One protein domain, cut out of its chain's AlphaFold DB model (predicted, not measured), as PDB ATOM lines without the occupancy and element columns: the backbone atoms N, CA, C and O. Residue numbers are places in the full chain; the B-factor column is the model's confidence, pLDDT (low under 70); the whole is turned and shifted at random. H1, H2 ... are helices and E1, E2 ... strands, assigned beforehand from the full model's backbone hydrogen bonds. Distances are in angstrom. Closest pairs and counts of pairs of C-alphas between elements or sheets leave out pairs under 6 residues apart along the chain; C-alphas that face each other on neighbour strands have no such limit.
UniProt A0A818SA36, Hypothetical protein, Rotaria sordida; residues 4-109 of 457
ATOM      1  N   PHE A   4      38.426  28.821 216.636       74.12
ATOM      2  CA  PHE A   4      37.472  29.176 217.691       74.12
ATOM      3  C   PHE A   4      36.024  28.800 217.368       74.12
ATOM      4  O   PHE A   4      35.312  28.321 218.244       74.12
ATOM      5  N   THR A   5      35.569  28.990 216.124       74.00
ATOM      6  CA  THR A   5      34.188  28.649 215.739       74.00
ATOM      7  C   THR A   5      33.948  27.144 215.789       74.00
ATOM      8  O   THR A   5      32.881  26.720 216.220       74.00
ATOM      9  N   LYS A   6      34.941  26.342 215.378       77.38
ATOM     10  CA  LYS A   6      34.849  24.882 215.455       77.38
ATOM     11  C   LYS A   6      34.842  24.418 216.914       77.38
ATOM     12  O   LYS A   6      33.900  23.756 217.315       77.38
ATOM     13  N   LEU A   7      35.810  24.871 217.714       79.06
ATOM     14  CA  LEU A   7      35.910  24.519 219.135       79.06
ATOM     15  C   LEU A   7      34.632  24.887 219.913       79.06
ATOM     16  O   LEU A   7      34.127  24.093 220.696       79.06
ATOM     17  N   LYS A   8      34.058  26.068 219.647       79.69
ATOM     18  CA  LYS A   8      32.766  26.494 220.206       79.69
ATOM     19  C   LYS A   8      31.620  25.575 219.774       79.69
ATOM     20  O   LYS A   8      30.802  25.206 220.608       79.69
ATOM     21  N   SER A   9      31.551  25.217 218.492       77.75
ATOM     22  CA  SER A   9      30.535  24.292 217.974       77.75
ATOM     23  C   SER A   9      30.637  22.917 218.630       77.75
ATOM     24  O   SER A   9      29.610  22.360 219.000       77.75
ATOM     25  N   ASP A  10      31.858  22.411 218.790       78.25
ATOM     26  CA  ASP A  10      32.151  21.106 219.381       78.25
ATOM     27  C   ASP A  10      31.767  21.089 220.875       78.25
ATOM     28  O   ASP A  10      31.102  20.164 221.332       78.25
ATOM     29  N   ILE A  11      32.047  22.165 221.625       80.00
ATOM     30  CA  ILE A  11      31.595  22.297 223.024       80.00
ATOM     31  C   ILE A  11      30.064  22.311 223.128       80.00
ATOM     32  O   ILE A  11      29.494  21.657 223.998       80.00
ATOM     33  N   VAL A  12      29.380  23.058 222.257       76.94
ATOM     34  CA  VAL A  12      27.913  23.192 222.300       76.94
ATOM     35  C   VAL A  12      27.203  21.904 221.892       76.94
ATOM     36  O   VAL A  12      26.131  21.612 222.418       76.94
ATOM     37  N   SER A  13      27.781  21.134 220.972       73.12
ATOM     38  CA  SER A  13      27.230  19.847 220.545       73.12
ATOM     39  C   SER A  13      27.552  18.696 221.499       73.12
ATOM     40  O   SER A  13      27.038  17.600 221.290       73.12
ATOM     41  N   GLY A  14      28.385  18.926 222.523       68.44
ATOM     42  CA  GLY A  14      28.874  17.879 223.422       68.44
ATOM     43  C   GLY A  14      29.996  17.021 222.827       68.44
ATOM     44  O   GLY A  14      30.343  15.999 223.400       68.44
ATOM     45  N   SER A  15      30.596  17.426 221.703       71.00
ATOM     46  CA  SER A  15      31.763  16.760 221.114       71.00
ATOM     47  C   SER A  15      33.047  17.202 221.829       71.00
ATOM     48  O   SER A  15      33.831  18.000 221.315       71.00
ATOM     49  N   LEU A  16      33.240  16.731 223.063       68.75
ATOM     50  CA  LEU A  16      34.287  17.240 223.961       68.75
ATOM     51  C   LEU A  16      35.670  16.598 223.755       68.75
ATOM     52  O   LEU A  16      36.679  17.104 224.241       68.75
ATOM     53  N   ASP A  17      35.729  15.525 222.981       53.16
ATOM     54  CA  ASP A  17      36.832  14.565 223.051       53.16
ATOM     55  C   ASP A  17      38.077  14.928 222.251       53.16
ATOM     56  O   ASP A  17      39.174  14.452 222.529       53.16
ATOM     57  N   ASN A  18      37.920  15.830 221.284       57.94
ATOM     58  CA  ASN A  18      39.028  16.392 220.511       57.94
ATOM     59  C   ASN A  18      39.277  17.864 220.869       57.94
ATOM     60  O   ASN A  18      39.909  18.598 220.102       57.94
ATOM     61  N   LEU A  19      38.744  18.323 222.008       71.69
ATOM     62  CA  LEU A  19      39.002  19.668 222.495       71.69
ATOM     63  C   LEU A  19      40.414  19.730 223.069       71.69
ATOM     64  O   LEU A  19      40.676  19.360 224.212       71.69
ATOM     65  N   GLU A  20      41.335  20.253 222.273       74.31
ATOM     66  CA  GLU A  20      42.664  20.580 222.762       74.31
ATOM     67  C   GLU A  20      42.662  21.979 223.370       74.31
ATOM     68  O   GLU A  20      42.570  23.005 222.688       74.31
ATOM     69  N   PHE A  21      42.801  22.008 224.690       82.38
ATOM     70  CA  PHE A  21      43.148  23.209 225.423       82.38
ATOM     71  C   PHE A  21      44.637  23.202 225.717       82.38
ATOM     72  O   PHE A  21      45.231  22.172 226.032       82.38
ATOM     73  N   TRP A  22      45.251  24.371 225.628       82.44
ATOM     74  CA  TRP A  22      46.674  24.520 225.864       82.44
ATOM     75  C   TRP A  22      46.944  25.825 226.600       82.44
ATOM     76  O   TRP A  22      46.119  26.739 226.647       82.44
ATOM     77  N   GLY A  23      48.119  25.887 227.199       85.62
ATOM     78  CA  GLY A  23      48.591  27.016 227.973       85.62
ATOM     79  C   GLY A  23      50.030  26.770 228.388       85.62
ATOM     80  O   GLY A  23      50.633  25.755 228.032       85.62
ATOM     81  N   GLU A  24      50.575  27.696 229.155       90.88
ATOM     82  CA  GLU A  24      51.924  27.595 229.697       90.88
ATOM     83  C   GLU A  24      51.931  27.871 231.199       90.88
ATOM     84  O   GLU A  24      51.024  28.508 231.730       90.88
ATOM     85  N   ILE A  25      52.959  27.381 231.892       88.69
ATOM     86  CA  ILE A  25      53.188  27.729 233.295       88.69
ATOM     87  C   ILE A  25      54.161  28.909 233.338       88.69
ATOM     88  O   ILE A  25      55.318  28.764 232.942       88.69
ATOM     89  N   LYS A  26      53.704  30.058 233.841       89.31
ATOM     90  CA  LYS A  26      54.515  31.264 234.069       89.31
ATOM     91  C   LYS A  26      54.526  31.591 235.551       89.31
ATOM     92  O   LYS A  26      53.472  31.676 236.168       89.31
ATOM     93  N   ASP A  27      55.721  31.719 236.123       89.12
ATOM     94  CA  ASP A  27      55.921  31.999 237.552       89.12
ATOM     95  C   ASP A  27      55.150  31.043 238.484       89.12
ATOM     96  O   ASP A  27      54.681  31.424 239.551       89.12
ATOM     97  N   GLY A  28      55.008  29.778 238.071       82.44
ATOM     98  CA  GLY A  28      54.279  28.749 238.822       82.44
ATOM     99  C   GLY A  28      52.761  28.728 238.607       82.44
ATOM    100  O   GLY A  28      52.107  27.853 239.166       82.44
ATOM    101  N   HIS A  29      52.220  29.616 237.770       86.19
ATOM    102  CA  HIS A  29      50.788  29.759 237.502       86.19
ATOM    103  C   HIS A  29      50.415  29.367 236.072       86.19
ATOM    104  O   HIS A  29      51.166  29.631 235.128       86.19
ATOM    105  N   LEU A  30      49.244  28.753 235.901       86.19
ATOM    106  CA  LEU A  30      48.685  28.424 234.596       86.19
ATOM    107  C   LEU A  30      48.228  29.692 233.869       86.19
ATOM    108  O   LEU A  30      47.344  30.422 234.317       86.19
ATOM    109  N   VAL A  31      48.782  29.898 232.680       89.94
ATOM    110  CA  VAL A  31      48.336  30.902 231.718       89.94
ATOM    111  C   VAL A  31      47.658  30.164 230.561       89.94
ATOM    112  O   VAL A  31      48.350  29.600 229.709       89.94
ATOM    113  N   PRO A  32      46.311  30.099 230.535       89.69
ATOM    114  CA  PRO A  32      45.586  29.438 229.458       89.69
ATOM    115  C   PRO A  32      45.704  30.249 228.169       89.69
ATOM    116  O   PRO A  32      45.708  31.479 228.207       89.69
ATOM    117  N   HIS A  33      45.786  29.567 227.031       89.25
ATOM    118  CA  HIS A  33      45.855  30.167 225.701       89.25
ATOM    119  C   HIS A  33      44.601  29.807 224.876       89.25
ATOM    120  O   HIS A  33      43.739  29.034 225.301       89.25
ATOM    121  N   GLY A  34      44.472  30.384 223.677       88.25
ATOM    122  CA  GLY A  34      43.340  30.109 222.788       88.25
ATOM    123  C   GLY A  34      42.001  30.529 223.400       88.25
ATOM    124  O   GLY A  34      41.885  31.628 223.934       88.25
ATOM    125  N   LEU A  35      40.984  29.662 223.307       87.50
ATOM    126  CA  LEU A  35      39.623  29.955 223.779       87.50
ATOM    127  C   LEU A  35      39.590  30.320 225.264       87.50
ATOM    128  O   LEU A  35      38.890  31.248 225.641       87.50
ATOM    129  N   LEU A  36      40.378  29.630 226.090       89.25
ATOM    130  CA  LEU A  36      40.390  29.842 227.538       89.25
ATOM    131  C   LEU A  36      41.121  31.130 227.967       89.25
ATOM    132  O   LEU A  36      41.066  31.496 229.139       89.25
ATOM    133  N   ALA A  37      41.802  31.810 227.036       88.19
ATOM    134  CA  ALA A  37      42.439  33.111 227.259       88.19
ATOM    135  C   ALA A  37      41.529  34.300 226.909       88.19
ATOM    136  O   ALA A  37      41.815  35.429 227.310       88.19
ATOM    137  N   ASP A  38      40.469  34.063 226.132       90.75
ATOM    138  CA  ASP A  38      39.552  35.092 225.648       90.75
ATOM    139  C   ASP A  38      38.216  34.991 226.391       90.75
ATOM    140  O   ASP A  38      37.372  34.138 226.108       90.75
ATOM    141  N   GLN A  39      38.017  35.895 227.353       92.06
ATOM    142  CA  GLN A  39      36.815  35.915 228.186       92.06
ATOM    143  C   GLN A  39      35.533  36.115 227.368       92.06
ATOM    144  O   GLN A  39      34.513  35.508 227.687       92.06
ATOM    145  N   ASN A  40      35.570  36.932 226.311       91.38
ATOM    146  CA  ASN A  40      34.387  37.156 225.480       91.38
ATOM    147  C   ASN A  40      34.032  35.881 224.720       91.38
ATOM    148  O   ASN A  40      32.863  35.523 224.650       91.38
ATOM    149  N   ALA A  41      35.036  35.166 224.207       88.88
ATOM    150  CA  ALA A  41      34.827  33.896 223.524       88.88
ATOM    151  C   ALA A  41      34.315  32.790 224.468       88.88
ATOM    152  O   ALA A  41      33.473  31.990 224.062       88.88
ATOM    153  N   MET A  42      34.779  32.754 225.723       91.56
ATOM    154  CA  MET A  42      34.258  31.849 226.756       91.56
ATOM    155  C   MET A  42      32.804  32.159 227.141       91.56
ATOM    156  O   MET A  42      31.986  31.245 227.261       91.56
ATOM    157  N   ASP A  43      32.479  33.436 227.346       94.06
ATOM    158  CA  ASP A  43      31.132  33.912 227.700       94.06
ATOM    159  C   ASP A  43      30.092  33.627 226.621       94.06
ATOM    160  O   ASP A  43      28.904  33.494 226.901       94.06
ATOM    161  N   ASP A  44      30.560  33.524 225.388       90.69
ATOM    162  CA  ASP A  44      29.779  33.241 224.200       90.69
ATOM    163  C   ASP A  44      29.291  31.782 224.119       90.69
ATOM    164  O   ASP A  44      28.513  31.441 223.219       90.69
ATOM    165  N   ILE A  45      29.777  30.911 225.009       88.94
ATOM    166  CA  ILE A  45      29.463  29.482 225.053       88.94
ATOM    167  C   ILE A  45      28.337  29.226 226.071       88.94
ATOM    168  O   ILE A  45      28.502  29.541 227.248       88.94
ATOM    169  N   PRO A  46      27.212  28.602 225.667       88.56
ATOM    170  CA  PRO A  46      26.064  28.328 226.539       88.56
ATOM    171  C   PRO A  46      26.273  27.168 227.533       88.56
ATOM    172  O   PRO A  46      25.345  26.791 228.242       88.56
ATOM    173  N   VAL A  47      27.472  26.587 227.583       88.31
ATOM    174  CA  VAL A  47      27.867  25.522 228.514       88.31
ATOM    175  C   VAL A  47      28.782  26.124 229.575       88.31
ATOM    176  O   VAL A  47      29.653  26.931 229.250       88.31
ATOM    177  N   GLY A  48      28.596  25.751 230.843       90.19
ATOM    178  CA  GLY A  48      29.431  26.241 231.939       90.19
ATOM    179  C   GLY A  48      30.881  25.775 231.807       90.19
ATOM    180  O   GLY A  48      31.152  24.579 231.843       90.19
ATOM    181  N   ILE A  49      31.814  26.723 231.692       91.44
ATOM    182  CA  ILE A  49      33.257  26.473 231.597       91.44
ATOM    183  C   ILE A  49      33.965  27.249 232.697       91.44
ATOM    184  O   ILE A  49      33.681  28.425 232.934       91.44
ATOM    185  N   TYR A  50      34.932  26.604 233.335       93.62
ATOM    186  CA  TYR A  50      35.844  27.247 234.263       93.62
ATOM    187  C   TYR A  50      37.206  26.564 234.266       93.62
ATOM    188  O   TYR A  50      37.327  25.387 233.934       93.62
ATOM    189  N   VAL A  51      38.231  27.332 234.618       92.94
ATOM    190  CA  VAL A  51      39.629  26.907 234.609       92.94
ATOM    191  C   VAL A  51      40.160  26.940 236.033       92.94
ATOM    192  O   VAL A  51      39.920  27.892 236.784       92.94
ATOM    193  N   LEU A  52      40.886  25.886 236.391       91.81
ATOM    194  CA  LEU A  52      41.506  25.708 237.694       91.81
ATOM    195  C   LEU A  52      43.030  25.631 237.548       91.81
ATOM    196  O   LEU A  52      43.540  25.095 236.566       91.81
ATOM    197  N   GLU A  53      43.744  26.119 238.554       90.31
ATOM    198  CA  GLU A  53      45.166  25.834 238.755       90.31
ATOM    199  C   GLU A  53      45.391  24.386 239.190       90.31
ATOM    200  O   GLU A  53      44.476  23.693 239.645       90.31
ATOM    201  N   LYS A  54      46.654  23.944 239.134       83.88
ATOM    202  CA  LYS A  54      47.064  22.607 239.600       83.88
ATOM    203  C   LYS A  54      46.792  22.350 241.080       83.88
ATOM    204  O   LYS A  54      46.759  21.200 241.492       83.88
ATOM    205  N   ASP A  55      46.625  23.389 241.887       87.56
ATOM    206  CA  ASP A  55      46.280  23.262 243.303       87.56
ATOM    207  C   ASP A  55      44.763  23.391 243.559       87.56
ATOM    208  O   ASP A  55      44.326  23.455 244.715       87.56
ATOM    209  N   GLY A  56      43.967  23.459 242.486       90.00
ATOM    210  CA  GLY A  56      42.521  23.611 242.511       90.00
ATOM    211  C   GLY A  56      42.015  25.049 242.542       90.00
ATOM    212  O   GLY A  56      40.799  25.218 242.545       90.00
ATOM    213  N   LEU A  57      42.868  26.080 242.582       93.44
ATOM    214  CA  LEU A  57      42.411  27.474 242.623       93.44
ATOM    215  C   LEU A  57      41.626  27.851 241.359       93.44
ATOM    216  O   LEU A  57      42.100  27.655 240.245       93.44
ATOM    217  N   LEU A  58      40.438  28.431 241.525       94.19
ATOM    218  CA  LEU A  58      39.595  28.886 240.423       94.19
ATOM    219  C   LEU A  58      40.138  30.184 239.813       94.19
ATOM    220  O   LEU A  58      40.157  31.220 240.480       94.19
ATOM    221  N   ILE A  59      40.559  30.148 238.544       93.06
ATOM    222  CA  ILE A  59      41.249  31.279 237.894       93.06
ATOM    223  C   ILE A  59      40.434  32.003 236.826       93.06
ATOM    224  O   ILE A  59      40.644  33.203 236.631       93.06
ATOM    225  N   SER A  60      39.502  31.319 236.167       93.81
ATOM    226  CA  SER A  60      38.538  31.927 235.244       93.81
ATOM    227  C   SER A  60      37.277  31.075 235.128       93.81
ATOM    228  O   SER A  60      37.290  29.879 235.413       93.81
ATOM    229  N   CYS A  61      36.170  31.694 234.727       95.62
ATOM    230  CA  CYS A  61      34.909  31.028 234.415       95.62
ATOM    231  C   CYS A  61      34.097  31.875 233.433       95.62
ATOM    232  O   CYS A  61      34.351  33.072 233.302       95.62
ATOM    233  N   ASN A  62      33.122  31.274 232.755       95.69
ATOM    234  CA  ASN A  62      32.211  31.990 231.864       95.69
ATOM    235  C   ASN A  62      30.862  32.317 232.526       95.69
ATOM    236  O   ASN A  62      30.546  31.830 233.615       95.69
ATOM    237  N   LYS A  63      30.043  33.129 231.848       96.31
ATOM    238  CA  LYS A  63      28.678  33.476 232.292       96.31
ATOM    239  C   LYS A  63      27.792  32.261 232.567       96.31
ATOM    240  O   LYS A  63      27.157  32.220 233.611       96.31
ATOM    241  N   ALA A  64      27.813  31.247 231.703       94.81
ATOM    242  CA  ALA A  64      27.002  30.045 231.901       94.81
ATOM    243  C   ALA A  64      27.351  29.302 233.208       94.81
ATOM    244  O   ALA A  64      26.461  28.794 233.886       94.81
ATOM    245  N   ALA A  65      28.629  29.272 233.606       94.81
ATOM    246  CA  ALA A  65      29.039  28.709 234.893       94.81
ATOM    247  C   ALA A  65      28.549  29.560 236.078       94.81
ATOM    248  O   ALA A  65      28.053  29.013 237.060       94.81
ATOM    249  N   ILE A  66      28.640  30.889 235.972       95.12
ATOM    250  CA  ILE A  66      28.128  31.835 236.980       95.12
ATOM    251  C   ILE A  66      26.618  31.658 237.172       95.12
ATOM    252  O   ILE A  66      26.153  31.561 238.309       95.12
ATOM    253  N   ASP A  67      25.873  31.568 236.070       92.12
ATOM    254  CA  ASP A  67      24.425  31.362 236.076       92.12
ATOM    255  C   ASP A  67      24.069  30.020 236.729       92.12
ATOM    256  O   ASP A  67      23.203  29.966 237.602       92.12
ATOM    257  N   ALA A  68      24.798  28.951 236.389       87.56
ATOM    258  CA  ALA A  68      24.615  27.632 236.993       87.56
ATOM    259  C   ALA A  68      24.920  27.616 238.501       87.56
ATOM    260  O   ALA A  68      24.258  26.915 239.267       87.56
ATOM    261  N   TRP A  69      25.908  28.392 238.953       92.31
ATOM    262  CA  TRP A  69      26.231  28.533 240.375       92.31
ATOM    263  C   TRP A  69      25.302  29.496 241.119       92.31
ATOM    264  O   TRP A  69      25.314  29.511 242.354       92.31
ATOM    265  N   GLY A  70      24.522  30.304 240.396       89.31
ATOM    266  CA  GLY A  70      23.659  31.343 240.954       89.31
ATOM    267  C   GLY A  70      24.424  32.478 241.640       89.31
ATOM    268  O   GLY A  70      23.838  33.226 242.424       89.31
ATOM    269  N   ARG A  71      25.738  32.594 241.402       92.25
ATOM    270  CA  ARG A  71      26.597  33.637 241.974       92.25
ATOM    271  C   ARG A  71      27.879  33.824 241.175       92.25
ATOM    272  O   ARG A  71      28.378  32.899 240.540       92.25
ATOM    273  N   THR A  72      28.481  34.997 241.323       93.88
ATOM    274  CA  THR A  72      29.830  35.267 240.817       93.88
ATOM    275  C   THR A  72      30.887  34.816 241.838       93.88
ATOM    276  O   THR A  72      30.807  35.219 243.005       93.88
ATOM    277  N   PRO A  73      31.867  33.984 241.445       93.00
ATOM    278  CA  PRO A  73      32.959  33.564 242.316       93.00
ATOM    279  C   PRO A  73      34.067  34.617 242.448       93.00
ATOM    280  O   PRO A  73      34.299  35.422 241.547       93.00
ATOM    281  N   SER A  74      34.802  34.571 243.559       92.81
ATOM    282  CA  SER A  74      36.030  35.349 243.764       92.81
ATOM    283  C   SER A  74      37.224  34.642 243.114       92.81
ATOM    284  O   SER A  74      37.919  33.838 243.739       92.81
ATOM    285  N   LEU A  75      37.468  34.939 241.839       92.62
ATOM    286  CA  LEU A  75      38.548  34.333 241.053       92.62
ATOM    287  C   LEU A  75      39.940  34.681 241.604       92.62
ATOM    288  O   LEU A  75      40.163  35.794 242.075       92.62
ATOM    289  N   LYS A  76      40.893  33.747 241.491       89.00
ATOM    290  CA  LYS A  76      42.319  33.912 241.849       89.00
ATOM    291  C   LYS A  76      42.573  34.309 243.311       89.00
ATOM    292  O   LYS A  76      43.595  34.917 243.618       89.00
ATOM    293  N   THR A  77      41.645  33.983 244.209       88.69
ATOM    294  CA  THR A  77      41.764  34.279 245.644       88.69
ATOM    295  C   THR A  77      41.791  32.997 246.476       88.69
ATOM    296  O   THR A  77      42.846  32.394 246.631       88.69
ATOM    297  N   SER A  78      40.648  32.566 247.003       86.38
ATOM    298  CA  SER A  78      40.521  31.427 247.917       86.38
ATOM    299  C   SER A  78      39.568  30.339 247.424       86.38
ATOM    300  O   SER A  78      39.522  29.261 248.015       86.38
ATOM    301  N   GLU A  79      38.806  30.586 246.357       91.12
ATOM    302  CA  GLU A  79      37.846  29.610 245.844       91.12
ATOM    303  C   GLU A  79      38.556  28.456 245.134       91.12
ATOM    304  O   GLU A  79      39.274  28.664 244.154       91.12
ATOM    305  N   LYS A  80      38.347  27.231 245.628       92.06
ATOM    306  CA  LYS A  80      38.941  26.015 245.068       92.06
ATOM    307  C   LYS A  80      37.893  25.069 244.491       92.06
ATOM    308  O   LYS A  80      36.815  24.896 245.055       92.06
ATOM    309  N   TYR A  81      38.265  24.419 243.391       91.62
ATOM    310  CA  TYR A  81      37.580  23.335 242.682       91.62
ATOM    311  C   TYR A  81      36.227  23.678 242.043       91.62
ATOM    312  O   TYR A  81      35.876  23.064 241.042       91.62
ATOM    313  N   CYS A  82      35.457  24.628 242.579       90.50
ATOM    314  CA  CYS A  82      34.150  25.021 242.052       90.50
ATOM    315  C   CYS A  82      33.724  26.406 242.571       90.50
ATOM    316  O   CYS A  82      33.986  26.733 243.726       90.50
ATOM    317  N   GLY A  83      33.006  27.180 241.748       91.38
ATOM    318  CA  GLY A  83      32.420  28.471 242.130       91.38
ATOM    319  C   GLY A  83      31.036  28.387 242.790       91.38
ATOM    320  O   GLY A  83      30.442  29.414 243.107       91.38
ATOM    321  N   ALA A  84      30.488  27.197 243.046       89.94
ATOM    322  CA  ALA A  84      29.236  27.055 243.796       89.94
ATOM    323  C   ALA A  84      29.429  27.434 245.278       89.94
ATOM    324  O   ALA A  84      30.513  27.255 245.827       89.94
ATOM    325  N   HIS A  85      28.397  27.955 245.956       85.06
ATOM    326  CA  HIS A  85      28.461  28.161 247.418       85.06
ATOM    327  C   HIS A  85      28.310  26.839 248.182       85.06
ATOM    328  O   HIS A  85      29.004  26.593 249.163       85.06
ATOM    329  N   ILE A  86      27.410  25.979 247.706       85.56
ATOM    330  CA  ILE A  86      27.130  24.661 248.271       85.56
ATOM    331  C   ILE A  86      27.081  23.680 247.108       85.56
ATOM    332  O   ILE A  86      26.332  23.887 246.154       85.56
ATOM    333  N   LEU A  87      27.857  22.606 247.209       82.81
ATOM    334  CA  LEU A  87      27.707  21.431 246.363       82.81
ATOM    335  C   LEU A  87      26.906  20.384 247.126       82.81
ATOM    336  O   LEU A  87      26.965  20.317 248.355       82.81
ATOM    337  N   ARG A  88      26.151  19.564 246.401       77.06
ATOM    338  CA  ARG A  88      25.455  18.416 246.979       77.06
ATOM    339  C   ARG A  88      25.751  17.171 246.169       77.06
ATOM    340  O   ARG A  88      25.844  17.233 244.946       77.06
ATOM    341  N   TYR A  89      25.881  16.048 246.859       67.62
ATOM    342  CA  TYR A  89      25.811  14.745 246.211       67.62
ATOM    343  C   TYR A  89      24.398  14.527 245.642       67.62
ATOM    344  O   TYR A  89      23.450  15.157 246.121       67.62
ATOM    345  N   PRO A  90      24.206  13.598 244.684       62.59
ATOM    346  CA  PRO A  90      22.868  13.195 244.246       62.59
ATOM    347  C   PRO A  90      21.960  12.721 245.396       62.59
ATOM    348  O   PRO A  90      20.742  12.842 245.308       62.59
ATOM    349  N   SER A  91      22.547  12.234 246.497       52.50
ATOM    350  CA  SER A  91      21.848  11.886 247.745       52.50
ATOM    351  C   SER A  91      21.275  13.094 248.506       52.50
ATOM    352  O   SER A  91      20.499  12.920 249.440       52.50
ATOM    353  N   GLY A  92      21.647  14.323 248.134       61.28
ATOM    354  CA  GLY A  92      21.215  15.569 248.771       61.28
ATOM    355  C   GLY A  92      22.125  16.064 249.900       61.28
ATOM    356  O   GLY A  92      21.990  17.216 250.319       61.28
ATOM    357  N   GLU A  93      23.074  15.257 250.374       71.88
ATOM    358  CA  GLU A  93      24.066  15.665 251.377       71.88
ATOM    359  C   GLU A  93      24.998  16.752 250.837       71.88
ATOM    360  O   GLU A  93      25.294  16.787 249.642       71.88
ATOM    361  N   ILE A  94      25.477  17.643 251.714       80.38
ATOM    362  CA  ILE A  94      26.451  18.671 251.327       80.38
ATOM    363  C   ILE A  94      27.766  17.984 250.960       80.38
ATOM    364  O   ILE A  94      28.364  17.286 251.776       80.38
ATOM    365  N   MET A  95      28.224  18.222 249.736       84.12
ATOM    366  CA  MET A  95      29.527  17.802 249.249       84.12
ATOM    367  C   MET A  95      30.557  18.880 249.603       84.12
ATOM    368  O   MET A  95      30.425  20.019 249.148       84.12
ATOM    369  N   PRO A  96      31.605  18.552 250.376       87.56
ATOM    370  CA  PRO A  96      32.749  19.440 250.532       87.56
ATOM    371  C   PRO A  96      33.414  19.690 249.172       87.56
ATOM    372  O   PRO A  96      33.660  18.739 248.432       87.56
ATOM    373  N   HIS A  97      33.782  20.932 248.847       85.25
ATOM    374  CA  HIS A  97      34.426  21.267 247.561       85.25
ATOM    375  C   HIS A  97      35.692  20.457 247.268       85.25
ATOM    376  O   HIS A  97      35.975  20.154 246.115       85.25
ATOM    377  N   GLN A  98      36.422  20.035 248.302       83.25
ATOM    378  CA  GLN A  98      37.595  19.164 248.173       83.25
ATOM    379  C   GLN A  98      37.270  17.746 247.662       83.25
ATOM    380  O   GLN A  98      38.178  17.016 247.283       83.25
ATOM    381  N   HIS A  99      35.998  17.342 247.645       81.25
ATOM    382  CA  HIS A  99      35.523  16.089 247.051       81.25
ATOM    383  C   HIS A  99      34.822  16.310 245.703       81.25
ATOM    384  O   HIS A  99      34.327  15.352 245.111       81.25
ATOM    385  N   ALA A 100      34.754  17.554 245.216       84.50
ATOM    386  CA  ALA A 100      34.163  17.842 243.919       84.50
ATOM    387  C   ALA A 100      34.935  17.116 242.802       84.50
ATOM    388  O   ALA A 100      36.155  16.959 242.923       84.50
ATOM    389  N   PRO A 101      34.278  16.727 241.692       82.12
ATOM    390  CA  PRO A 101      34.932  16.006 240.601       82.12
ATOM    391  C   PRO A 101      36.263  16.623 240.126       82.12
ATOM    392  O   PRO A 101      37.225  15.868 239.981       82.12
ATOM    393  N   PRO A 102      36.414  17.961 239.991       86.31
ATOM    394  CA  PRO A 102      37.703  18.544 239.615       86.31
ATOM    395  C   PRO A 102      38.821  18.307 240.638       86.31
ATOM    396  O   PRO A 102      39.971  18.137 240.251       86.31
ATOM    397  N   SER A 103      38.503  18.246 241.936       84.94
ATOM    398  CA  SER A 103      39.479  17.915 242.984       84.94
ATOM    399  C   SER A 103      39.995  16.483 242.838       84.94
ATOM    400  O   SER A 103      41.191  16.234 242.971       84.94
ATOM    401  N   VAL A 104      39.103  15.541 242.521       72.75
ATOM    402  CA  VAL A 104      39.462  14.133 242.299       72.75
ATOM    403  C   VAL A 104      40.380  13.994 241.083       72.75
ATOM    404  O   VAL A 104      41.408  13.322 241.169       72.75
ATOM    405  N   VAL A 105      40.053  14.684 239.987       77.12
ATOM    406  CA  VAL A 105      40.875  14.702 238.767       77.12
ATOM    407  C   VAL A 105      42.256  15.301 239.049       77.12
ATOM    408  O   VAL A 105      43.265  14.691 238.706       77.12
ATOM    409  N   ILE A 106      42.319  16.461 239.712       81.31
ATOM    410  CA  ILE A 106      43.575  17.172 239.998       81.31
ATOM    411  C   ILE A 106      44.487  16.374 240.937       81.31
ATOM    412  O   ILE A 106      45.680  16.249 240.672       81.31
ATOM    413  N   ASN A 107      43.942  15.840 242.033       76.62
ATOM    414  CA  ASN A 107      44.758  15.204 243.069       76.62
ATOM    415  C   ASN A 107      45.171  13.776 242.705       76.62
ATOM    416  O   ASN A 107      46.263  13.345 243.070       76.62
ATOM    417  N   ASN A 108      44.307  13.041 241.997       68.00
ATOM    418  CA  ASN A 108      44.486  11.602 241.800       68.00
ATOM    419  C   ASN A 108      44.680  11.209 240.330       68.00
ATOM    420  O   ASN A 108      44.895  10.032 240.052       68.00
ATOM    421  N   GLY A 109      44.555  12.147 239.381       59.94
ATOM    422  CA  GLY A 109      44.552  11.841 237.946       59.94
ATOM    423  C   GLY A 109      43.393  10.932 237.518       59.94
ATOM    424  O   GLY A 109      43.423  10.369 236.427       59.94
TER     425      GLY A 109
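What this domain is: This is residues 4 to 109 of the 457 residues of the protein "Hypothetical protein" of Rotaria sordida (UniProt A0A818SA36). Two small strand hairpins, E3 with E4 in the middle and E1 with E2 out at one end, are set among short helices and much loop. A long stretch with no named element, residues 70 to 100, winds from H4 to H5, and its turn at Ser 91 lies far from the E1 and E2 hairpin. The printed part has 106 residues with five named helices and four named strands, in the order H1 E1 E2 H2 H3 E3 E4 H4 H5; both sheets are antiparallel, and the class is mixed, with under half of the residues in named elements. The whole is compact, with a radius of gyration of the C-alphas of 14.1 A and spans of 39 by 34 by 26 A.

How they stand to each other: E3, residues 50 to 52, and E4, residues 58 to 61, form an antiparallel hairpin at 164 degrees, with N 51 and O 60 within hydrogen-bond range at 2.8 A. E1, residues 23 to 26, and E2, residues 29 to 32, form another at 153 degrees, with N 24 and O 31 at 3.0 A. E2 and E4 are near each other. H2, residues 34 to 37, and H3, residues 39 to 43, only just touch, with 3 pairs of C-alphas within 8 A, and only at the corner; their closest C-alphas, Leu 35 and Ala 41, are 6.2 A apart. H4, residues 63 to 69, is close to but not clearly touching H3, the closest C-alphas being Asp 43 and Lys 63 at 5.2 A. H1, residues 4 to 13, is close to but not clearly touching H2, with Phe 4 and Leu 35 the closest C-alphas at 6.5 A. H5, residues 101 to 108, is apart from H4. Every O i to N i+4 pair is within hydrogen-bond range in H1, H3, H4 and H5; H2 is too short for one.

Where its parts are: H1 begins at C-alpha 4 (37.472, 29.176, 217.691) and is 14.1 A long; H5 is 10.6 A and ends at C-alpha 108 (44.486, 11.602, 241.800).

The domain as a whole: The two farthest C-alphas, Asp 27 and Ser 91, are 40.9 A apart. The printed part has no cut, and H4 to H5 is a long link. pLDDT is under 70 at residues 14, 16 to 18, 89 to 92 and 108 to 109.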